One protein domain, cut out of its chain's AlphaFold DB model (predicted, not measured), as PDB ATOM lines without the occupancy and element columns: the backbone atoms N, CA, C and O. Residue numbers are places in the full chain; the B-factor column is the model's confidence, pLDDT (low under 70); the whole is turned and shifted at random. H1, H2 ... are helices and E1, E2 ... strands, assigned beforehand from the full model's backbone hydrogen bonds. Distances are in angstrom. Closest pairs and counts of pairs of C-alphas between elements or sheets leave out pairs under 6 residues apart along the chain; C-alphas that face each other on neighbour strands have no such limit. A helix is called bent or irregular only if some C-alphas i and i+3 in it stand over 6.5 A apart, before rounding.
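This is residues 3 to 171 of the 411 residues of an uncharacterized protein of Candidatus Riflebacteria bacterium HGW-Riflebacteria-2 (UniProt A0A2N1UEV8). Two small three-stranded antiparallel sheets, E1 E4 E3 and E5 E6 E7, stand partly face to face as a small sandwich, and the long helix H2 crosses over one face of E5 E6 E7. H4 packs side by side with H2, H1 and H3 pack on the later part of H2, with H1 about perpendicular to it, and the strand pair E2 and E8 makes a small third sheet. The printed part has 169 residues with four named helices and eight named strands, in the order E1 E2 H1 E3 E4 E5 H2 H3 E6 E7 E8 H4, and its class is mixed, helices and strands. The whole is compact, with a radius of gyration of the C-alphas of 15.6 A, and rounded, spanning 45 by 40 by 34 A.

Find C-alpha 3 at (181.165, 200.873, 167.804), where strand E1, residues 3 to 8, begins its 14.9 A. Next come strand E2, residues 12 to 14, 6.7 A, and helix H1, residues 22 to 36, 18.0 A; H1 is irregular, with C-alphas 24 and 27 lying 8.3 A apart. Read on to strand E3, residues 48 to 50, 6.4 A, strand E4, residues 61 to 66, 16.8 A, and strand E5, residues 72 to 74, 6.7 A. Look for C-alpha 80 at (175.822, 220.910, 154.316); from there H2 runs 34.4 A to residue 103. Helix H3, residues 110 to 120, 15.0 A, is followed by strands E6, residues 130 to 133, and E7, residues 136 to 139, each 10.1 A, then strand E8, residues 144 to 146, 7.0 A. Helix H4, residues 160 to 170, 15.5 A, ends at C-alpha 170, (166.947, 219.873, 160.357).

Begin at the hub, H2, which touches the other three helices. H2 is on the sheet E5 E6 E7 at a height over the sheet of 9.4 A, two layers, a helix on one face of a sheet; the closest C-alphas of H2 and E7 are those of Thr 86 and Pro 137, 6.5 A. H4 touches residues 87 to 98 of H2 at a shallow tilt of 9 degrees, opposite ways, closest at C-alphas 91 and 164, 6.4 A. H3 touches residues 97 to 102 of H2 in a helical hairpin, a steep tilt of 41 degrees, closest at C-alphas 101 and 115, 4.2 A. H1 touches H2 with its residues 33 to 36 alone, about perpendicular at 86 degrees, closest at C-alphas 36 and 100, 6.8 A. The helix packing is mostly crossed. In the sheet E5 E6 E7, E6 and E7 form a hairpin with N 138 and O 131 within hydrogen-bond range at 2.8 A, and E5 and E6 are antiparallel neighbours with N 132 and O 73 at 2.8 A. In the sheet E1 E4 E3, which H1 only grazes with its residues 23 to 30, look at N 4 and O 64, 2.8 A, and at N 48 and O 65, 2.8 A, in the hairpin of E3 and E4. E2 and E8 are antiparallel, with N 13 and O 145 at 2.8 A. In H2, H3 and H4 every O i to N i+4 pair is within hydrogen-bond range; in H1 it is 8 of 11.

The two C-alphas farthest apart, those of Pro 79 and Thr 108, are 44.9 A from each other. The printed part has no cut. The links H1 to E3 and E8 to H4 are long. The mean pLDDT of the printed part is 90.1, but look with care at residues 54 to 59 and 148 to 158, which are under 70.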
ATOM      1  N   LEU A   3     182.075 200.189 166.884       96.88
ATOM      2  CA  LEU A   3     181.165 200.873 167.804       96.88
ATOM      3  C   LEU A   3     180.892 202.297 167.293       96.88
ATOM      4  O   LEU A   3     181.830 203.065 167.086       96.88
ATOM      5  N   LEU A   4     179.619 202.647 167.109       96.75
ATOM      6  CA  LEU A   4     179.169 203.970 166.661       96.75
ATOM      7  C   LEU A   4     178.759 204.866 167.827       96.75
ATOM      8  O   LEU A   4     179.126 206.037 167.888       96.75
ATOM      9  N   ALA A   5     177.969 204.312 168.743       96.62
ATOM     10  CA  ALA A   5     177.365 205.050 169.838       96.62
ATOM     11  C   ALA A   5     177.125 204.146 171.044       96.62
ATOM     12  O   ALA A   5     176.962 202.933 170.909       96.62
ATOM     13  N   LYS A   6     177.005 204.775 172.212       95.88
ATOM     14  CA  LYS A   6     176.332 204.200 173.373       95.88
ATOM     15  C   LYS A   6     175.122 205.059 173.717       95.88
ATOM     16  O   LYS A   6     175.224 206.285 173.672       95.88
ATOM     17  N   THR A   7     173.991 204.444 174.044       94.00
ATOM     18  CA  THR A   7     172.757 205.160 174.409       94.00
ATOM     19  C   THR A   7     172.184 204.627 175.708       94.00
ATOM     20  O   THR A   7     172.096 203.413 175.897       94.00
ATOM     21  N   LEU A   8     171.724 205.528 176.574       91.69
ATOM     22  CA  LEU A   8     171.002 205.152 177.781       91.69
ATOM     23  C   LEU A   8     169.534 204.858 177.451       91.69
ATOM     24  O   LEU A   8     168.872 205.676 176.820       91.69
ATOM     25  N   THR A   9     169.009 203.727 177.923       90.00
ATOM     26  CA  THR A   9     167.576 203.387 177.818       90.00
ATOM     27  C   THR A   9     166.733 204.091 178.883       90.00
ATOM     28  O   THR A   9     165.513 204.143 178.785       90.00
ATOM     29  N   ARG A  10     167.357 204.671 179.915       88.88
ATOM     30  CA  ARG A  10     166.659 205.467 180.931       88.88
ATOM     31  C   ARG A  10     166.075 206.737 180.298       88.88
ATOM     32  O   ARG A  10     166.815 207.510 179.704       88.88
ATOM     33  N   GLY A  11     164.769 206.957 180.469       87.50
ATOM     34  CA  GLY A  11     164.028 208.014 179.759       87.50
ATOM     35  C   GLY A  11     163.500 207.570 178.387       87.50
ATOM     36  O   GLY A  11     162.935 208.378 177.652       87.50
ATOM     37  N   PHE A  12     163.648 206.286 178.041       88.44
ATOM     38  CA  PHE A  12     163.148 205.693 176.806       88.44
ATOM     39  C   PHE A  12     162.421 204.374 177.081       88.44
ATOM     40  O   PHE A  12     162.845 203.545 177.885       88.44
ATOM     41  N   ARG A  13     161.326 204.138 176.362       89.56
ATOM     42  CA  ARG A  13     160.619 202.855 176.352       89.56
ATOM     43  C   ARG A  13     160.919 202.117 175.061       89.56
ATOM     44  O   ARG A  13     161.021 202.721 173.996       89.56
ATOM     45  N   ALA A  14     161.033 200.798 175.151       91.69
ATOM     46  CA  ALA A  14     161.168 199.956 173.974       91.69
ATOM     47  C   ALA A  14     159.844 199.871 173.197       91.69
ATOM     48  O   ALA A  14     158.763 199.805 173.788       91.69
ATOM     49  N   CYS A  15     159.931 199.804 171.872       91.19
ATOM     50  CA  CYS A  15     158.821 199.379 171.026       91.19
ATOM     51  C   CYS A  15     158.687 197.854 171.082       91.19
ATOM     52  O   CYS A  15     159.693 197.142 171.108       91.19
ATOM     53  N   TYR A  16     157.454 197.347 171.064       92.06
ATOM     54  CA  TYR A  16     157.160 195.919 171.186       92.06
ATOM     55  C   TYR A  16     156.459 195.378 169.940       92.06
ATOM     56  O   TYR A  16     155.505 195.974 169.446       92.06
ATOM     57  N   PHE A  17     156.882 194.197 169.500       93.38
ATOM     58  CA  PHE A  17     156.183 193.369 168.524       93.38
ATOM     59  C   PHE A  17     155.963 191.987 169.141       93.38
ATOM     60  O   PHE A  17     156.893 191.403 169.695       93.38
ATOM     61  N   ARG A  18     154.725 191.473 169.100       92.75
ATOM     62  CA  ARG A  18     154.345 190.179 169.711       92.75
ATOM     63  C   ARG A  18     154.868 189.996 171.150       92.75
ATOM     64  O   ARG A  18     155.405 188.951 171.505       92.75
ATOM     65  N   ASN A  19     154.695 191.028 171.978       92.25
ATOM     66  CA  ASN A  19     155.123 191.086 173.385       92.25
ATOM     67  C   ASN A  19     156.645 190.989 173.632       92.25
ATOM     68  O   ASN A  19     157.053 190.844 174.782       92.25
ATOM     69  N   GLN A  20     157.489 191.133 172.604       93.94
ATOM     70  CA  GLN A  20     158.951 191.201 172.744       93.94
ATOM     71  C   GLN A  20     159.516 192.517 172.159       93.94
ATOM     72  O   GLN A  20     158.932 193.059 171.215       93.94
ATOM     73  N   PRO A  21     160.618 193.071 172.705       93.81
ATOM     74  CA  PRO A  21     161.181 194.338 172.233       93.81
ATOM     75  C   PRO A  21     161.754 194.234 170.813       93.81
ATOM     76  O   PRO A  21     162.579 193.363 170.535       93.81
ATOM     77  N   VAL A  22     161.383 195.146 169.907       95.06
ATOM     78  CA  VAL A  22     161.742 195.033 168.476       95.06
ATOM     79  C   VAL A  22     163.248 195.052 168.212       95.06
ATOM     80  O   VAL A  22     163.700 194.407 167.265       95.06
ATOM     81  N   HIS A  23     164.023 195.730 169.068       94.44
ATOM     82  CA  HIS A  23     165.483 195.818 168.973       94.44
ATOM     83  C   HIS A  23     166.187 194.470 169.220       94.44
ATOM     84  O   HIS A  23     167.247 194.218 168.654       94.44
ATOM     85  N   GLN A  24     165.584 193.558 169.995       95.31
ATOM     86  CA  GLN A  24     166.141 192.217 170.223       95.31
ATOM     87  C   GLN A  24     166.062 191.344 168.959       95.31
ATOM     88  O   GLN A  24     166.843 190.410 168.788       95.31
ATOM     89  N   PHE A  25     165.175 191.686 168.019       95.62
ATOM     90  CA  PHE A  25     164.977 190.973 166.760       95.62
ATOM     91  C   PHE A  25     165.833 191.497 165.591       95.62
ATOM     92  O   PHE A  25     165.451 191.305 164.440       95.62
ATOM     93  N   TYR A  26     167.002 192.107 165.827       96.69
ATOM     94  CA  TYR A  26     167.870 192.636 164.753       96.69
ATOM     95  C   TYR A  26     168.127 191.646 163.595       96.69
ATOM     96  O   TYR A  26     168.114 192.043 162.432       96.69
ATOM     97  N   GLY A  27     168.270 190.344 163.876       96.88
ATOM     98  CA  GLY A  27     168.393 189.316 162.829       96.88
ATOM     99  C   GLY A  27     167.146 189.155 161.941       96.88
ATOM    100  O   GLY A  27     167.276 188.874 160.752       96.88
ATOM    101  N   HIS A  28     165.945 189.389 162.480       96.06
ATOM    102  CA  HIS A  28     164.706 189.425 161.694       96.06
ATOM    103  C   HIS A  28     164.601 190.727 160.895       96.06
ATOM    104  O   HIS A  28     164.216 190.675 159.731       96.06
ATOM    105  N   LEU A  29     164.996 191.872 161.470       96.88
ATOM    106  CA  LEU A  29     165.078 193.137 160.731       96.88
ATOM    107  C   LEU A  29     166.001 193.002 159.518       96.88
ATOM    108  O   LEU A  29     165.589 193.323 158.411       96.88
ATOM    109  N   GLN A  30     167.196 192.438 159.699       97.62
ATOM    110  CA  GLN A  30     168.129 192.154 158.605       97.62
ATOM    111  C   GLN A  30     167.538 191.196 157.556       97.62
ATOM    112  O   GLN A  30     167.673 191.444 156.362       97.62
ATOM    113  N   ALA A  31     166.818 190.145 157.966       96.88
ATOM    114  CA  ALA A  31     166.140 189.249 157.024       96.88
ATOM    115  C   ALA A  31     165.061 189.965 156.185       96.88
ATOM    116  O   ALA A  31     164.986 189.745 154.979       96.88
ATOM    117  N   VAL A  32     164.262 190.847 156.797       97.06
ATOM    118  CA  VAL A  32     163.235 191.639 156.094       97.06
ATOM    119  C   VAL A  32     163.866 192.713 155.202       97.06
ATOM    120  O   VAL A  32     163.418 192.919 154.079       97.06
ATOM    121  N   ILE A  33     164.941 193.358 155.657       97.69
ATOM    122  CA  ILE A  33     165.696 194.349 154.878       97.69
ATOM    123  C   ILE A  33     166.340 193.713 153.639       97.69
ATOM    124  O   ILE A  33     166.307 194.325 152.576       97.69
ATOM    125  N   ASN A  34     166.822 192.471 153.726       97.62
ATOM    126  CA  ASN A  34     167.306 191.726 152.560       97.62
ATOM    127  C   ASN A  34     166.173 191.314 151.590       97.62
ATOM    128  O   ASN A  34     166.434 191.170 150.399       97.62
ATOM    129  N   GLU A  35     164.922 191.150 152.052       97.56
ATOM    130  CA  GLU A  35     163.749 190.933 151.173       97.56
ATOM    131  C   GLU A  35     163.307 192.243 150.479       97.56
ATOM    132  O   GLU A  35     162.850 192.213 149.340       97.56
ATOM    133  N   ILE A  36     163.505 193.399 151.128       97.62
ATOM    134  CA  ILE A  36     163.295 194.747 150.554       97.62
ATOM    135  C   ILE A  36     164.409 195.130 149.565       97.62
ATOM    136  O   ILE A  36     164.162 195.834 148.585       97.62
ATOM    137  N   SER A  37     165.644 194.713 149.854       97.69
ATOM    138  CA  SER A  37     166.877 195.193 149.224       97.69
ATOM    139  C   SER A  37     167.860 194.026 148.996       97.69
ATOM    140  O   SER A  37     168.858 193.918 149.713       97.69
ATOM    141  N   PRO A  38     167.614 193.129 148.014       97.31
ATOM    142  CA  PRO A  38     168.521 192.008 147.708       97.31
ATOM    143  C   PRO A  38     169.889 192.452 147.159       97.31
ATOM    144  O   PRO A  38     170.860 191.703 147.202       97.31
ATOM    145  N   ASP A  39     169.953 193.689 146.663       96.75
ATOM    146  CA  ASP A  39     171.148 194.462 146.306       96.75
ATOM    147  C   ASP A  39     172.006 194.869 147.524       96.75
ATOM    148  O   ASP A  39     173.156 195.279 147.370       96.75
ATOM    149  N   GLY A  40     171.471 194.749 148.743       96.25
ATOM    150  CA  GLY A  40     172.178 195.016 149.993       96.25
ATOM    151  C   GLY A  40     172.356 196.500 150.329       96.25
ATOM    152  O   GLY A  40     173.037 196.812 151.307       96.25
ATOM    153  N   GLU A  41     171.743 197.424 149.577       96.44
ATOM    154  CA  GLU A  41     171.845 198.868 149.828       96.44
ATOM    155  C   GLU A  41     171.468 199.234 151.269       96.44
ATOM    156  O   GLU A  41     172.222 199.944 151.943       96.44
ATOM    157  N   LEU A  42     170.327 198.714 151.736       97.19
ATOM    158  CA  LEU A  42     169.766 199.002 153.057       97.19
ATOM    159  C   LEU A  42     170.371 198.154 154.187       97.19
ATOM    160  O   LEU A  42     170.087 198.432 155.353       97.19
ATOM    161  N   LYS A  43     171.219 197.153 153.892       97.06
ATOM    162  CA  LYS A  43     171.759 196.204 154.891       97.06
ATOM    163  C   LYS A  43     172.378 196.909 156.104       97.06
ATOM    164  O   LYS A  43     172.240 196.464 157.238       97.06
ATOM    165  N   HIS A  44     173.043 198.038 155.877       97.00
ATOM    166  CA  HIS A  44     173.756 198.784 156.915       97.00
ATOM    167  C   HIS A  44     172.957 199.947 157.528       97.00
ATOM    168  O   HIS A  44     173.501 200.665 158.360       97.00
ATOM    169  N   LEU A  45     171.685 200.136 157.151       97.69
ATOM    170  CA  LEU A  45     170.861 201.263 157.602       97.69
ATOM    171  C   LEU A  45     170.587 201.249 159.112       97.69
ATOM    172  O   LEU A  45     170.460 202.306 159.719       97.69
ATOM    173  N   PHE A  46     170.491 200.074 159.727       97.88
ATOM    174  CA  PHE A  46     170.220 199.928 161.156       97.88
ATOM    175  C   PHE A  46     171.461 199.391 161.863       97.88
ATOM    176  O   PHE A  46     171.962 198.326 161.505       97.88
ATOM    177  N   ALA A  47     171.945 200.103 162.883       98.06
ATOM    178  CA  ALA A  47     173.026 199.604 163.724       98.06
ATOM    179  C   ALA A  47     172.571 198.375 164.524       98.06
ATOM    180  O   ALA A  47     171.423 198.288 164.968       98.06
ATOM    181  N   ARG A  48     173.488 197.441 164.760       97.75
ATOM    182  CA  ARG A  48     173.272 196.282 165.626       97.75
ATOM    183  C   ARG A  48     173.274 196.730 167.095       97.75
ATOM    184  O   ARG A  48     174.282 197.293 167.516       97.75
ATOM    185  N   PRO A  49     172.221 196.460 167.886       96.81
ATOM    186  CA  PRO A  49     172.268 196.637 169.331       96.81
ATOM    187  C   PRO A  49     173.072 195.510 169.990       96.81
ATOM    188  O   PRO A  49     172.844 194.325 169.723       96.81
ATOM    189  N   THR A  50     173.956 195.895 170.901       95.50
ATOM    190  CA  THR A  50     174.752 195.016 171.757       95.50
ATOM    191  C   THR A  50     174.588 195.485 173.207       95.50
ATOM    192  O   THR A  50     174.576 196.682 173.490       95.50
ATOM    193  N   PHE A  51     174.411 194.549 174.139       92.81
ATOM    194  CA  PHE A  51     174.151 194.849 175.550       92.81
ATOM    195  C   PHE A  51     175.373 194.440 176.393       92.81
ATOM    196  O   PHE A  51     175.678 193.242 176.440       92.81
ATOM    197  N   PRO A  52     176.092 195.382 177.037       89.50
ATOM    198  CA  PRO A  52     177.370 195.112 177.699       89.50
ATOM    199  C   PRO A  52     177.220 194.386 179.056       89.50
ATOM    200  O   PRO A  52     177.456 194.938 180.132       89.50
ATOM    201  N   GLY A  53     176.893 193.093 178.987       75.81
ATOM    202  CA  GLY A  53     177.002 192.125 180.083       75.81
ATOM    203  C   GLY A  53     175.769 191.973 180.985       75.81
ATOM    204  O   GLY A  53     174.888 192.822 181.046       75.81
ATOM    205  N   ASN A  54     175.741 190.872 181.747       65.31
ATOM    206  CA  ASN A  54     174.620 190.457 182.611       65.31
ATOM    207  C   ASN A  54     174.410 191.329 183.875       65.31
ATOM    208  O   ASN A  54     173.682 190.932 184.783       65.31
ATOM    209  N   ASN A  55     175.060 192.488 183.981       68.06
ATOM    210  CA  ASN A  55     174.967 193.337 185.164       68.06
ATOM    211  C   ASN A  55     173.665 194.146 185.130       68.06
ATOM    212  O   ASN A  55     173.463 194.959 184.231       68.06
ATOM    213  N   SER A  56     172.814 194.003 186.150       61.22
ATOM    214  CA  SER A  56     171.485 194.640 186.222       61.22
ATOM    215  C   SER A  56     171.493 196.168 186.058       61.22
ATOM    216  O   SER A  56     170.501 196.745 185.623       61.22
ATOM    217  N   ASN A  57     172.615 196.822 186.375       62.12
ATOM    218  CA  ASN A  57     172.808 198.263 186.184       62.12
ATOM    219  C   ASN A  57     173.279 198.618 184.757       62.12
ATOM    220  O   ASN A  57     172.963 199.698 184.269       62.12
ATOM    221  N   ALA A  58     173.999 197.715 184.078       61.03
ATOM    222  CA  ALA A  58     174.441 197.876 182.689       61.03
ATOM    223  C   ALA A  58     173.312 197.614 181.676       61.03
ATOM    224  O   ALA A  58     173.370 198.106 180.556       61.03
ATOM    225  N   ALA A  59     172.225 196.954 182.095       64.69
ATOM    226  CA  ALA A  59     170.981 196.831 181.324       64.69
ATOM    227  C   ALA A  59     170.301 198.182 180.978       64.69
ATOM    228  O   ALA A  59     169.273 198.203 180.299       64.69
ATOM    229  N   GLN A  60     170.857 199.309 181.444       85.31
ATOM    230  CA  GLN A  60     170.451 200.663 181.062       85.31
ATOM    231  C   GLN A  60     171.276 201.268 179.910       85.31
ATOM    232  O   GLN A  60     170.951 202.371 179.483       85.31
ATOM    233  N   GLU A  61     172.307 200.590 179.395       92.69
ATOM    234  CA  GLU A  61     173.130 201.043 178.264       92.69
ATOM    235  C   GLU A  61     173.002 200.080 177.069       92.69
ATOM    236  O   GLU A  61     172.993 198.859 177.234       92.69
ATOM    237  N   VAL A  62     172.906 200.635 175.857       94.75
ATOM    238  CA  VAL A  62     172.977 199.890 174.590       94.75
ATOM    239  C   VAL A  62     174.163 200.405 173.792       94.75
ATOM    240  O   VAL A  62     174.265 201.603 173.523       94.75
ATOM    241  N   GLU A  63     175.047 199.497 173.405       96.25
ATOM    242  CA  GLU A  63     176.124 199.744 172.453       96.25
ATOM    243  C   GLU A  63     175.591 199.501 171.036       96.25
ATOM    244  O   GLU A  63     174.877 198.530 170.794       96.25
ATOM    245  N   TRP A  64     175.906 200.390 170.094       97.69
ATOM    246  CA  TRP A  64     175.422 200.300 168.714       97.69
ATOM    247  C   TRP A  64     176.584 200.085 167.757       97.69
ATOM    248  O   TRP A  64     177.451 200.946 167.615       97.69
ATOM    249  N   GLU A  65     176.585 198.941 167.086       97.88
ATOM    250  CA  GLU A  65     177.669 198.490 166.217       97.88
ATOM    251  C   GLU A  65     177.286 198.506 164.731       97.88
ATOM    252  O   GLU A  65     176.124 198.330 164.362       97.88
ATOM    253  N   THR A  66     178.280 198.639 163.852       97.88
ATOM    254  CA  THR A  66     178.118 198.416 162.408       97.88
ATOM    255  C   THR A  66     179.187 197.492 161.827       97.88
ATOM    256  O   THR A  66     180.290 197.337 162.356       97.88
ATOM    257  N   GLU A  67     178.849 196.868 160.703       96.75
ATOM    258  CA  GLU A  67     179.782 196.121 159.857       96.75
ATOM    259  C   GLU A  67     180.598 197.034 158.927       96.75
ATOM    260  O   GLU A  67     181.639 196.605 158.432       96.75
ATOM    261  N   LEU A  68     180.151 198.277 158.693       97.12
ATOM    262  CA  LEU A  68     180.862 199.236 157.845       97.12
ATOM    263  C   LEU A  68     182.209 199.638 158.461       97.12
ATOM    264  O   LEU A  68     182.313 199.903 159.659       97.12
ATOM    265  N   SER A  69     183.234 199.732 157.616       96.44
ATOM    266  CA  SER A  69     184.539 200.295 157.959       96.44
ATOM    267  C   SER A  69     184.614 201.779 157.582       96.44
ATOM    268  O   SER A  69     183.999 202.227 156.617       96.44
ATOM    269  N   GLY A  70     185.384 202.551 158.350       95.56
ATOM    270  CA  GLY A  70     185.563 203.992 158.155       95.56
ATOM    271  C   GLY A  70     185.419 204.772 159.461       95.56
ATOM    272  O   GLY A  70     185.141 204.197 160.511       95.56
ATOM    273  N   ASN A  71     185.612 206.090 159.392       96.81
ATOM    274  CA  ASN A  71     185.277 206.979 160.500       96.81
ATOM    275  C   ASN A  71     183.756 207.216 160.534       96.81
ATOM    276  O   ASN A  71     183.135 207.353 159.479       96.81
ATOM    277  N   ALA A  72     183.174 207.268 161.732       97.81
ATOM    278  CA  ALA A  72     181.752 207.504 161.940       97.81
ATOM    279  C   ALA A  72     181.513 208.969 162.320       97.81
ATOM    280  O   ALA A  72     181.885 209.404 163.408       97.81
ATOM    281  N   VAL A  73     180.878 209.729 161.429       98.06
ATOM    282  CA  VAL A  73     180.562 211.149 161.650       98.06
ATOM    283  C   VAL A  73     179.073 211.278 161.965       98.06
ATOM    284  O   VAL A  73     178.249 210.660 161.293       98.06
ATOM    285  N   LYS A  74     178.694 212.056 162.985       97.12
ATOM    286  CA  LYS A  74     177.273 212.314 163.275       97.12
ATOM    287  C   LYS A  74     176.681 213.195 162.184       97.12
ATOM    288  O   LYS A  74     177.342 214.116 161.717       97.12
ATOM    289  N   PHE A  75     175.413 212.985 161.843       96.19
ATOM    290  CA  PHE A  75     174.731 213.742 160.790       96.19
ATOM    291  C   PHE A  75     174.818 215.269 160.972       96.19
ATOM    292  O   PHE A  75     175.048 215.994 160.009       96.19
ATOM    293  N   ASN A  76     174.689 215.760 162.209       95.31
ATOM    294  CA  ASN A  76     174.773 217.194 162.512       95.31
ATOM    295  C   ASN A  76     176.168 217.788 162.224       95.31
ATOM    296  O   ASN A  76     176.266 218.958 161.858       95.31
ATOM    297  N   ASP A  77     177.222 216.976 162.352       96.75
ATOM    298  CA  ASP A  77     178.626 217.385 162.228       96.75
ATOM    299  C   ASP A  77     179.118 217.339 160.760       96.75
ATOM    300  O   ASP A  77     180.238 217.751 160.460       96.75
ATOM    301  N   LEU A  78     178.289 216.842 159.830       96.56
ATOM    302  CA  LEU A  78     178.597 216.772 158.397       96.56
ATOM    303  C   LEU A  78     178.522 218.152 157.709       96.56
ATOM    304  O   LEU A  78     177.675 218.976 158.076       96.56
ATOM    305  N   PRO A  79     179.308 218.380 156.636       96.19
ATOM    306  CA  PRO A  79     179.111 219.487 155.698       96.19
ATOM    307  C   PRO A  79     177.696 219.519 155.111       96.19
ATOM    308  O   PRO A  79     177.070 218.482 154.906       96.19
ATOM    309  N   GLU A  80     177.206 220.710 154.766       93.31
ATOM    310  CA  GLU A  80     175.822 220.910 154.316       93.31
ATOM    311  C   GLU A  80     175.429 220.079 153.090       93.31
ATOM    312  O   GLU A  80     174.382 219.431 153.102       93.31
ATOM    313  N   THR A  81     176.303 220.014 152.082       94.12
ATOM    314  CA  THR A  81     176.121 219.180 150.886       94.12
ATOM    315  C   THR A  81     175.938 217.706 151.256       94.12
ATOM    316  O   THR A  81     174.976 217.073 150.827       94.12
ATOM    317  N   GLN A  82     176.790 217.187 152.147       96.31
ATOM    318  CA  GLN A  82     176.731 215.797 152.609       96.31
ATOM    319  C   GLN A  82     175.501 215.530 153.484       96.31
ATOM    320  O   GLN A  82     174.942 214.435 153.429       96.31
ATOM    321  N   ARG A  83     175.021 216.520 154.256       95.56
ATOM    322  CA  ARG A  83     173.726 216.420 154.951       95.56
ATOM    323  C   ARG A  83     172.591 216.267 153.942       95.56
ATOM    324  O   ARG A  83     171.813 215.329 154.077       95.56
ATOM    325  N   ALA A  84     172.518 217.123 152.922       94.56
ATOM    326  CA  ALA A  84     171.469 217.065 151.902       94.56
ATOM    327  C   ALA A  84     171.467 215.729 151.131       94.56
ATOM    328  O   ALA A  84     170.415 215.105 150.984       94.56
ATOM    329  N   GLU A  85     172.643 215.242 150.721       95.88
ATOM    330  CA  GLU A  85     172.829 213.912 150.118       95.88
ATOM    331  C   GLU A  85     172.355 212.790 151.058       95.88
ATOM    332  O   GLU A  85     171.592 211.909 150.654       95.88
ATOM    333  N   THR A  86     172.733 212.855 152.339       96.31
ATOM    334  CA  THR A  86     172.325 211.873 153.356       96.31
ATOM    335  C   THR A  86     170.812 211.883 153.593       96.31
ATOM    336  O   THR A  86     170.218 210.816 153.740       96.31
ATOM    337  N   VAL A  87     170.158 213.052 153.587       95.38
ATOM    338  CA  VAL A  87     168.691 213.160 153.696       95.38
ATOM    339  C   VAL A  87     167.992 212.573 152.472       95.38
ATOM    340  O   VAL A  87     167.003 211.856 152.638       95.38
ATOM    341  N   ALA A  88     168.495 212.812 151.258       95.81
ATOM    342  CA  ALA A  88     167.939 212.213 150.043       95.81
ATOM    343  C   ALA A  88     168.070 210.677 150.049       95.81
ATOM    344  O   ALA A  88     167.119 209.961 149.712       95.81
ATOM    345  N   LEU A  89     169.213 210.159 150.507       96.62
ATOM    346  CA  LEU A  89     169.456 208.722 150.616       96.62
ATOM    347  C   LEU A  89     168.589 208.071 151.708       96.62
ATOM    348  O   LEU A  89     167.945 207.054 151.451       96.62
ATOM    349  N   LEU A  90     168.474 208.696 152.888       96.06
ATOM    350  CA  LEU A  90     167.545 208.270 153.944       96.06
ATOM    351  C   LEU A  90     166.089 208.293 153.470       96.06
ATOM    352  O   LEU A  90     165.370 207.324 153.690       96.06
ATOM    353  N   THR A  91     165.665 209.354 152.779       95.31
ATOM    354  CA  THR A  91     164.314 209.465 152.204       95.31
ATOM    355  C   THR A  91     164.027 208.288 151.270       95.31
ATOM    356  O   THR A  91     163.016 207.610 151.439       95.31
ATOM    357  N   THR A  92     164.960 207.970 150.368       96.81
ATOM    358  CA  THR A  92     164.860 206.827 149.445       96.81
ATOM    359  C   THR A  92     164.754 205.488 150.189       96.81
ATOM    360  O   THR A  92     163.892 204.663 149.878       96.81
ATOM    361  N   TYR A  93     165.595 205.261 151.202       96.94
ATOM    362  CA  TYR A  93     165.603 204.012 151.970       96.94
ATOM    363  C   TYR A  93     164.345 203.831 152.835       96.94
ATOM    364  O   TYR A  93     163.754 202.750 152.852       96.94
ATOM    365  N   ILE A  94     163.887 204.884 153.514       95.38
ATOM    366  CA  ILE A  94     162.658 204.840 154.313       95.38
ATOM    367  C   ILE A  94     161.421 204.667 153.420       95.38
ATOM    368  O   ILE A  94     160.524 203.906 153.779       95.38
ATOM    369  N   GLN A  95     161.390 205.268 152.225       95.62
ATOM    370  CA  GLN A  95     160.333 205.014 151.239       95.62
ATOM    371  C   GLN A  95     160.340 203.560 150.736       95.62
ATOM    372  O   GLN A  95     159.277 202.943 150.697       95.62
ATOM    373  N   LYS A  96     161.511 202.963 150.441       97.19
ATOM    374  CA  LYS A  96     161.624 201.520 150.124       97.19
ATOM    375  C   LYS A  96     161.002 200.648 151.236       97.19
ATOM    376  O   LYS A  96     160.207 199.758 150.937       97.19
ATOM    377  N   ILE A  97     161.297 200.938 152.510       96.31
ATOM    378  CA  ILE A  97     160.733 200.218 153.673       96.31
ATOM    379  C   ILE A  97     159.216 200.426 153.800       96.31
ATOM    380  O   ILE A  97     158.477 199.453 153.967       96.31
ATOM    381  N   LYS A  98     158.742 201.677 153.715       95.06
ATOM    382  CA  LYS A  98     157.321 202.033 153.844       95.06
ATOM    383  C   LYS A  98     156.477 201.346 152.771       95.06
ATOM    384  O   LYS A  98     155.542 200.625 153.114       95.06
ATOM    385  N   ASN A  99     156.862 201.485 151.503       96.31
ATOM    386  CA  ASN A  99     156.145 200.903 150.367       96.31
ATOM    387  C   ASN A  99     156.037 199.373 150.490       96.31
ATOM    388  O   ASN A  99     154.998 198.793 150.178       96.31
ATOM    389  N   TYR A 100     157.088 198.711 150.987       97.12
ATOM    390  CA  TYR A 100     157.072 197.273 151.250       97.12
ATOM    391  C   TYR A 100     156.127 196.893 152.404       97.12
ATOM    392  O   TYR A 100     155.328 195.963 152.271       97.12
ATOM    393  N   ALA A 101     156.178 197.619 153.526       95.75
ATOM    394  CA  ALA A 101     155.301 197.379 154.673       95.75
ATOM    395  C   ALA A 101     153.816 197.624 154.342       95.75
ATOM    396  O   ALA A 101     152.947 196.944 154.884       95.75
ATOM    397  N   GLU A 102     153.517 198.565 153.447       95.56
ATOM    398  CA  GLU A 102     152.168 198.812 152.928       95.56
ATOM    399  C   GLU A 102     151.735 197.695 151.964       95.56
ATOM    400  O   GLU A 102     150.701 197.072 152.190       95.56
ATOM    401  N   ALA A 103     152.561 197.322 150.978       97.44
ATOM    402  CA  ALA A 103     152.251 196.253 150.016       97.44
ATOM    403  C   ALA A 103     152.048 194.854 150.644       97.44
ATOM    404  O   ALA A 103     151.438 193.971 150.028       97.44
ATOM    405  N   LYS A 104     152.554 194.633 151.865       97.12
ATOM    406  CA  LYS A 104     152.434 193.373 152.619       97.12
ATOM    407  C   LYS A 104     151.352 193.408 153.719       97.12
ATOM    408  O   LYS A 104     151.118 192.383 154.355       97.12
ATOM    409  N   GLN A 105     150.678 194.536 153.964       96.38
ATOM    410  CA  GLN A 105     149.778 194.682 155.124       96.38
ATOM    411  C   GLN A 105     148.465 193.894 155.025       96.38
ATOM    412  O   GLN A 105     147.956 193.422 156.040       96.38
ATOM    413  N   ASP A 106     147.954 193.739 153.803       97.00
ATOM    414  CA  ASP A 106     146.705 193.036 153.481       97.00
ATOM    415  C   ASP A 106     146.949 191.548 153.152       97.00
ATOM    416  O   ASP A 106     146.081 190.843 152.636       97.00
ATOM    417  N   LYS A 107     148.166 191.060 153.429       97.69
ATOM    418  CA  LYS A 107     148.565 189.654 153.307       97.69
ATOM    419  C   LYS A 107     148.266 188.891 154.600       97.69
ATOM    420  O   LYS A 107     147.763 189.441 155.579       97.69
ATOM    421  N   THR A 108     148.595 187.603 154.622       97.19
ATOM    422  CA  THR A 108     148.405 186.723 155.783       97.19
ATOM    423  C   THR A 108     149.713 186.043 156.197       97.19
ATOM    424  O   THR A 108     150.679 185.980 155.435       97.19
ATOM    425  N   GLY A 109     149.773 185.564 157.443       96.06
ATOM    426  CA  GLY A 109     150.956 184.895 157.993       96.06
ATOM    427  C   GLY A 109     152.223 185.762 157.956       96.06
ATOM    428  O   GLY A 109     152.184 186.950 158.274       96.06
ATOM    429  N   LYS A 110     153.345 185.156 157.543       95.69
ATOM    430  CA  LYS A 110     154.699 185.747 157.555       95.69
ATOM    431  C   LYS A 110     154.790 187.116 156.870       95.69
ATOM    432  O   LYS A 110     155.503 187.984 157.357       95.69
ATOM    433  N   GLU A 111     154.078 187.321 155.760       96.19
ATOM    434  CA  GLU A 111     154.089 188.607 155.048       96.19
ATOM    435  C   GLU A 111     153.456 189.724 155.884       96.19
ATOM    436  O   GLU A 111     154.026 190.810 156.010       96.19
ATOM    437  N   LYS A 112     152.317 189.432 156.524       96.31
ATOM    438  CA  LYS A 112     151.652 190.386 157.413       96.31
ATOM    439  C   LYS A 112     152.501 190.685 158.645       96.31
ATOM    440  O   LYS A 112     152.633 191.838 159.042       96.31
ATOM    441  N   ASP A 113     153.121 189.651 159.207       95.69
ATOM    442  CA  ASP A 113     154.023 189.777 160.351       95.69
ATOM    443  C   ASP A 113     155.204 190.709 160.044       95.69
ATOM    444  O   ASP A 113     155.649 191.440 160.924       95.69
ATOM    445  N   TYR A 114     155.680 190.735 158.795       96.00
ATOM    446  CA  TYR A 114     156.712 191.668 158.345       96.00
ATOM    447  C   TYR A 114     156.193 193.106 158.179       96.00
ATOM    448  O   TYR A 114     156.878 194.028 158.619       96.00
ATOM    449  N   SER A 115     154.980 193.315 157.645       95.00
ATOM    450  CA  SER A 115     154.293 194.627 157.692       95.00
ATOM    451  C   SER A 115     154.229 195.156 159.126       95.00
ATOM    452  O   SER A 115     154.647 196.277 159.416       95.00
ATOM    453  N   ASP A 116     153.708 194.329 160.029       94.25
ATOM    454  CA  ASP A 116     153.392 194.722 161.397       94.25
ATOM    455  C   ASP A 116     154.671 194.912 162.235       94.25
ATOM    456  O   ASP A 116     154.731 195.819 163.065       94.25
ATOM    457  N   TYR A 117     155.727 194.126 161.977       95.50
ATOM    458  CA  TYR A 117     157.048 194.326 162.576       95.50
ATOM    459  C   TYR A 117     157.701 195.633 162.109       95.50
ATOM    460  O   TYR A 117     158.144 196.414 162.947       95.50
ATOM    461  N   LEU A 118     157.715 195.927 160.802       95.19
ATOM    462  CA  LEU A 118     158.277 197.181 160.277       95.19
ATOM    463  C   LEU A 118     157.518 198.416 160.786       95.19
ATOM    464  O   LEU A 118     158.135 199.436 161.072       95.19
ATOM    465  N   LYS A 119     156.196 198.316 160.968       91.88
ATOM    466  CA  LYS A 119     155.373 199.363 161.601       91.88
ATOM    467  C   LYS A 119     155.638 199.509 163.109       91.88
ATOM    468  O   LYS A 119     155.394 200.576 163.661       91.88
ATOM    469  N   ALA A 120     156.162 198.475 163.772       91.31
ATOM    470  CA  ALA A 120     156.589 198.517 165.174       91.31
ATOM    471  C   ALA A 120     158.060 198.949 165.364       91.31
ATOM    472  O   ALA A 120     158.444 199.341 166.468       91.31
ATOM    473  N   VAL A 121     158.893 198.911 164.317       92.19
ATOM    474  CA  VAL A 121     160.245 199.491 164.333       92.19
ATOM    475  C   VAL A 121     160.123 201.012 164.315       92.19
ATOM    476  O   VAL A 121     159.853 201.624 163.284       92.19
ATOM    477  N   ALA A 122     160.293 201.637 165.481       80.81
ATOM    478  CA  ALA A 122     160.437 203.085 165.580       80.81
ATOM    479  C   ALA A 122     161.871 203.508 165.286       80.81
ATOM    480  O   ALA A 122     162.822 202.804 165.632       80.81
ATOM    481  N   VAL A 123     162.021 204.705 164.733       80.38
ATOM    482  CA  VAL A 123     163.287 205.429 164.702       80.38
ATOM    483  C   VAL A 123     163.044 206.782 165.356       80.38
ATOM    484  O   VAL A 123     162.009 207.408 165.123       80.38
ATOM    485  N   SER A 124     163.971 207.214 166.209       78.88
ATOM    486  CA  SER A 124     163.900 208.543 166.815       78.88
ATOM    487  C   SER A 124     163.958 209.617 165.720       78.88
ATOM    488  O   SER A 124     164.866 209.557 164.892       78.88
ATOM    489  N   PRO A 125     163.068 210.627 165.717       75.31
ATOM    490  CA  PRO A 125     163.157 211.755 164.788       75.31
ATOM    491  C   PRO A 125     164.361 212.670 165.080       75.31
ATOM    492  O   PRO A 125     164.641 213.600 164.326       75.31
ATOM    493  N   ASP A 126     165.107 212.433 166.167       86.50
ATOM    494  CA  ASP A 126     166.301 213.214 166.452       86.50
ATOM    495  C   ASP A 126     167.521 212.777 165.624       86.50
ATOM    496  O   ASP A 126     168.159 211.761 165.901       86.50
ATOM    497  N   ALA A 127     167.916 213.643 164.688       89.62
ATOM    498  CA  ALA A 127     169.132 213.531 163.887       89.62
ATOM    499  C   ALA A 127     170.453 213.326 164.670       89.62
ATOM    500  O   ALA A 127     171.446 212.919 164.070       89.62
ATOM    501  N   SER A 128     170.497 213.535 165.996       91.69
ATOM    502  CA  SER A 128     171.655 213.116 166.812       91.69
ATOM    503  C   SER A 128     171.884 211.594 166.834       91.69
ATOM    504  O   SER A 128     172.990 211.149 167.137       91.69
ATOM    505  N   GLN A 129     170.856 210.804 166.497       94.69
ATOM    506  CA  GLN A 129     170.880 209.338 166.422       94.69
ATOM    507  C   GLN A 129     171.206 208.816 165.005       94.69
ATOM    508  O   GLN A 129     171.027 207.633 164.714       94.69
ATOM    509  N   ILE A 130     171.677 209.696 164.116       96.38
ATOM    510  CA  ILE A 130     172.057 209.371 162.739       96.38
ATOM    511  C   ILE A 130     173.567 209.560 162.596       96.38
ATOM    512  O   ILE A 130     174.105 210.640 162.849       96.38
ATOM    513  N   PHE A 131     174.244 208.507 162.153       97.94
ATOM    514  CA  PHE A 131     175.669 208.505 161.836       97.94
ATOM    515  C   PHE A 131     175.849 208.246 160.342       97.94
ATOM    516  O   PHE A 131     175.026 207.579 159.722       97.94
ATOM    517  N   VAL A 132     176.934 208.742 159.757       98.19
ATOM    518  CA  VAL A 132     177.363 208.396 158.400       98.19
ATOM    519  C   VAL A 132     178.725 207.724 158.475       98.19
ATOM    520  O   VAL A 132     179.655 208.233 159.103       98.19
ATOM    521  N   VAL A 133     178.826 206.560 157.833       98.12
ATOM    522  CA  VAL A 133     180.025 205.717 157.789       98.12
ATOM    523  C   VAL A 133     180.262 205.341 156.332       98.12
ATOM    524  O   VAL A 133     179.360 204.821 155.680       98.12
ATOM    525  N   ALA A 134     181.442 205.655 155.790       97.00
ATOM    526  CA  ALA A 134     181.763 205.459 154.367       97.00
ATOM    527  C   ALA A 134     180.678 205.997 153.394       97.00
ATOM    528  O   ALA A 134     180.347 205.360 152.396       97.00
ATOM    529  N   GLY A 135     180.086 207.156 153.711       96.94
ATOM    530  CA  GLY A 135     179.028 207.790 152.908       96.94
ATOM    531  C   GLY A 135     177.631 207.161 153.033       96.94
ATOM    532  O   GLY A 135     176.700 207.637 152.394       96.94
ATOM    533  N   LYS A 136     177.452 206.119 153.857       97.88
ATOM    534  CA  LYS A 136     176.150 205.477 154.103       97.88
ATOM    535  C   LYS A 136     175.567 205.897 155.461       97.88
ATOM    536  O   LYS A 136     176.302 205.863 156.451       97.88
ATOM    537  N   PRO A 137     174.271 206.257 155.542       97.75
ATOM    538  CA  PRO A 137     173.604 206.520 156.811       97.75
ATOM    539  C   PRO A 137     173.404 205.236 157.622       97.75
ATOM    540  O   PRO A 137     173.035 204.195 157.078       97.75
ATOM    541  N   VAL A 138     173.589 205.350 158.934       97.94
ATOM    542  CA  VAL A 138     173.336 204.313 159.934       97.94
ATOM    543  C   VAL A 138     172.535 204.921 161.085       97.94
ATOM    544  O   VAL A 138     172.928 205.927 161.680       97.94
ATOM    545  N   LEU A 139     171.407 204.297 161.402       97.19
ATOM    546  CA  LEU A 139     170.482 204.677 162.461       97.19
ATOM    547  C   LEU A 139     170.825 203.907 163.740       97.19
ATOM    548  O   LEU A 139     170.811 202.672 163.748       97.19
ATOM    549  N   VAL A 140     171.100 204.631 164.825       97.25
ATOM    550  CA  VAL A 140     171.194 204.068 166.182       97.25
ATOM    551  C   VAL A 140     169.889 204.320 166.943       97.25
ATOM    552  O   VAL A 140     169.034 205.081 166.495       97.25
ATOM    553  N   HIS A 141     169.711 203.667 168.094       95.00
ATOM    554  CA  HIS A 141     168.557 203.867 168.985       95.00
ATOM    555  C   HIS A 141     167.172 203.609 168.356       95.00
ATOM    556  O   HIS A 141     166.148 204.092 168.839       95.00
ATOM    557  N   TRP A 142     167.122 202.807 167.289       95.31
ATOM    558  CA  TRP A 142     165.870 202.308 166.728       95.31
ATOM    559  C   TRP A 142     165.234 201.270 167.667       95.31
ATOM    560  O   TRP A 142     165.904 200.602 168.455       95.31
ATOM    561  N   GLY A 143     163.909 201.144 167.606       93.69
ATOM    562  CA  GLY A 143     163.139 200.304 168.521       93.69
ATOM    563  C   GLY A 143     162.959 200.881 169.930       93.69
ATOM    564  O   GLY A 143     162.586 200.131 170.835       93.69
ATOM    565  N   TYR A 144     163.198 202.184 170.105       92.12
ATOM    566  CA  TYR A 144     162.963 202.943 171.333       92.12
ATOM    567  C   TYR A 144     162.223 204.259 171.037       92.12
ATOM    568  O   TYR A 144     162.341 204.821 169.949       92.12
ATOM    569  N   PHE A 145     161.480 204.769 172.021       86.62
ATOM    570  CA  PHE A 145     160.846 206.091 172.002       86.62
ATOM    571  C   PHE A 145     161.047 206.808 173.340       86.62
ATOM    572  O   PHE A 145     161.099 206.159 174.382       86.62
ATOM    573  N   SER A 146     161.174 208.139 173.329       85.00
ATOM    574  CA  SER A 146     161.398 208.912 174.560       85.00
ATOM    575  C   SER A 146     160.137 208.983 175.427       85.00
ATOM    576  O   SER A 146     159.027 209.165 174.928       85.00
ATOM    577  N   GLU A 147     160.329 208.858 176.737       80.12
ATOM    578  CA  GLU A 147     159.305 208.960 177.779       80.12
ATOM    579  C   GLU A 147     159.261 210.357 178.434       80.12
ATOM    580  O   GLU A 147     158.300 210.665 179.137       80.12
ATOM    581  N   ASP A 148     160.246 211.229 178.166       64.06
ATOM    582  CA  ASP A 148     160.579 212.455 178.928       64.06
ATOM    583  C   ASP A 148     159.570 213.629 178.834       64.06
ATOM    584  O   ASP A 148     159.916 214.801 178.986       64.06
ATOM    585  N   GLY A 149     158.290 213.346 178.597       53.19
ATOM    586  CA  GLY A 149     157.168 214.217 178.959       53.19
ATOM    587  C   GLY A 149     156.981 215.502 178.143       53.19
ATOM    588  O   GLY A 149     155.893 216.071 178.169       53.19
ATOM    589  N   ARG A 150     157.963 215.929 177.339       53.44
ATOM    590  CA  ARG A 150     157.798 217.026 176.360       53.44
ATOM    591  C   ARG A 150     156.743 216.703 175.294       53.44
ATOM    592  O   ARG A 150     156.162 217.615 174.721       53.44
ATOM    593  N   PHE A 151     156.460 215.413 175.106       49.88
ATOM    594  CA  PHE A 151     155.325 214.883 174.352       49.88
ATOM    595  C   PHE A 151     154.410 214.015 175.246       49.88
ATOM    596  O   PHE A 151     153.906 212.978 174.818       49.88
ATOM    597  N   ALA A 152     154.200 214.392 176.516       40.53
ATOM    598  CA  ALA A 152     153.302 213.666 177.422       40.53
ATOM    599  C   ALA A 152     151.893 213.533 176.813       40.53
ATOM    600  O   ALA A 152     151.273 214.520 176.427       40.53
ATOM    601  N   GLY A 153     151.396 212.299 176.697       42.47
ATOM    602  CA  GLY A 153     150.127 211.991 176.023       42.47
ATOM    603  C   GLY A 153     150.220 211.888 174.494       42.47
ATOM    604  O   GLY A 153     149.409 211.188 173.895       42.47
ATOM    605  N   GLN A 154     151.244 212.469 173.860       43.16
ATOM    606  CA  GLN A 154     151.617 212.187 172.473       43.16
ATOM    607  C   GLN A 154     152.857 211.290 172.413       43.16
ATOM    608  O   GLN A 154     153.889 211.650 171.853       43.16
ATOM    609  N   VAL A 155     152.699 210.043 172.866       44.03
ATOM    610  CA  VAL A 155     153.542 208.931 172.387       44.03
ATOM    611  C   VAL A 155     153.131 208.602 170.944       44.03
ATOM    612  O   VAL A 155     152.695 207.501 170.612       44.03
ATOM    613  N   LYS A 156     153.228 209.602 170.062       50.06
ATOM    614  CA  LYS A 156     153.240 209.374 168.631       50.06
ATOM    615  C   LYS A 156     154.583 208.732 168.323       50.06
ATOM    616  O   LYS A 156     155.615 209.397 168.291       50.06
ATOM    617  N   TYR A 157     154.537 207.436 168.021       59.94
ATOM    618  CA  TYR A 157     155.345 206.931 166.918       59.94
ATOM    619  C   TYR A 157     155.178 207.942 165.780       59.94
ATOM    620  O   TYR A 157     154.055 208.150 165.318       59.94
ATOM    621  N   ALA A 158     156.257 208.639 165.427       59.44
ATOM    622  CA  ALA A 158     156.187 209.807 164.552       59.44
ATOM    623  C   ALA A 158     155.510 209.447 163.211       59.44
ATOM    624  O   ALA A 158     154.747 210.224 162.644       59.44
ATOM    625  N   GLY A 159     155.720 208.208 162.768       79.44
ATOM    626  CA  GLY A 159     155.531 207.797 161.392       79.44
ATOM    627  C   GLY A 159     156.875 207.865 160.685       79.44
ATOM    628  O   GLY A 159     157.724 208.696 161.012       79.44
ATOM    629  N   TRP A 160     157.055 207.011 159.683       87.31
ATOM    630  CA  TRP A 160     158.165 207.148 158.744       87.31
ATOM    631  C   TRP A 160     158.156 208.538 158.079       87.31
ATOM    632  O   TRP A 160     159.213 209.111 157.840       87.31
ATOM    633  N   ASP A 161     156.970 209.115 157.871       88.31
ATOM    634  CA  ASP A 161     156.783 210.431 157.255       88.31
ATOM    635  C   ASP A 161     157.225 211.604 158.153       88.31
ATOM    636  O   ASP A 161     157.956 212.472 157.691       88.31
ATOM    637  N   GLU A 162     156.860 211.624 159.440       87.56
ATOM    638  CA  GLU A 162     157.274 212.685 160.381       87.56
ATOM    639  C   GLU A 162     158.771 212.577 160.733       87.56
ATOM    640  O   GLU A 162     159.443 213.591 160.906       87.56
ATOM    641  N   PHE A 163     159.326 211.356 160.773       88.69
ATOM    642  CA  PHE A 163     160.776 211.135 160.857       88.69
ATOM    643  C   PHE A 163     161.506 211.803 159.680       88.69
ATOM    644  O   PHE A 163     162.481 212.528 159.885       88.69
ATOM    645  N   LEU A 164     161.004 211.619 158.454       90.31
ATOM    646  CA  LEU A 164     161.544 212.293 157.274       90.31
ATOM    647  C   LEU A 164     161.304 213.809 157.310       90.31
ATOM    648  O   LEU A 164     162.213 214.556 156.958       90.31
ATOM    649  N   ALA A 165     160.144 214.272 157.781       90.88
ATOM    650  CA  ALA A 165     159.837 215.696 157.905       90.88
ATOM    651  C   ALA A 165     160.767 216.412 158.902       90.88
ATOM    652  O   ALA A 165     161.302 217.469 158.576       90.88
ATOM    653  N   GLU A 166     161.031 215.837 160.081       89.19
ATOM    654  CA  GLU A 166     161.961 216.419 161.060       89.19
ATOM    655  C   GLU A 166     163.402 216.433 160.530       89.19
ATOM    656  O   GLU A 166     164.116 217.418 160.711       89.19
ATOM    657  N   ILE A 167     163.829 215.392 159.811       89.31
ATOM    658  CA  ILE A 167     165.153 215.357 159.174       89.31
ATOM    659  C   ILE A 167     165.261 216.403 158.057       89.31
ATOM    660  O   ILE A 167     166.258 217.120 157.994       89.31
ATOM    661  N   GLN A 168     164.235 216.548 157.215       91.62
ATOM    662  CA  GLN A 168     164.178 217.585 156.179       91.62
ATOM    663  C   GLN A 168     164.100 219.000 156.777       91.62
ATOM    664  O   GLN A 168     164.640 219.930 156.192       91.62
ATOM    665  N   ARG A 169     163.506 219.160 157.968       89.81
ATOM    666  CA  ARG A 169     163.466 220.419 158.733       89.81
ATOM    667  C   ARG A 169     164.787 220.740 159.446       89.81
ATOM    668  O   ARG A 169     165.060 221.910 159.712       89.81
ATOM    669  N   LYS A 170     165.590 219.724 159.789       86.62
ATOM    670  CA  LYS A 170     166.947 219.873 160.357       86.62
ATOM    671  C   LYS A 170     168.033 220.013 159.288       86.62
ATOM    672  O   LYS A 170     169.089 220.573 159.578       86.62
ATOM    673  N   ALA A 171     167.798 219.532 158.069       83.62
ATOM    674  CA  ALA A 171     168.590 219.943 156.921       83.62
ATOM    675  C   ALA A 171     168.382 221.450 156.686       83.62
ATOM    676  O   ALA A 171     167.242 221.917 156.724       83.62
TER     677      ALA A 171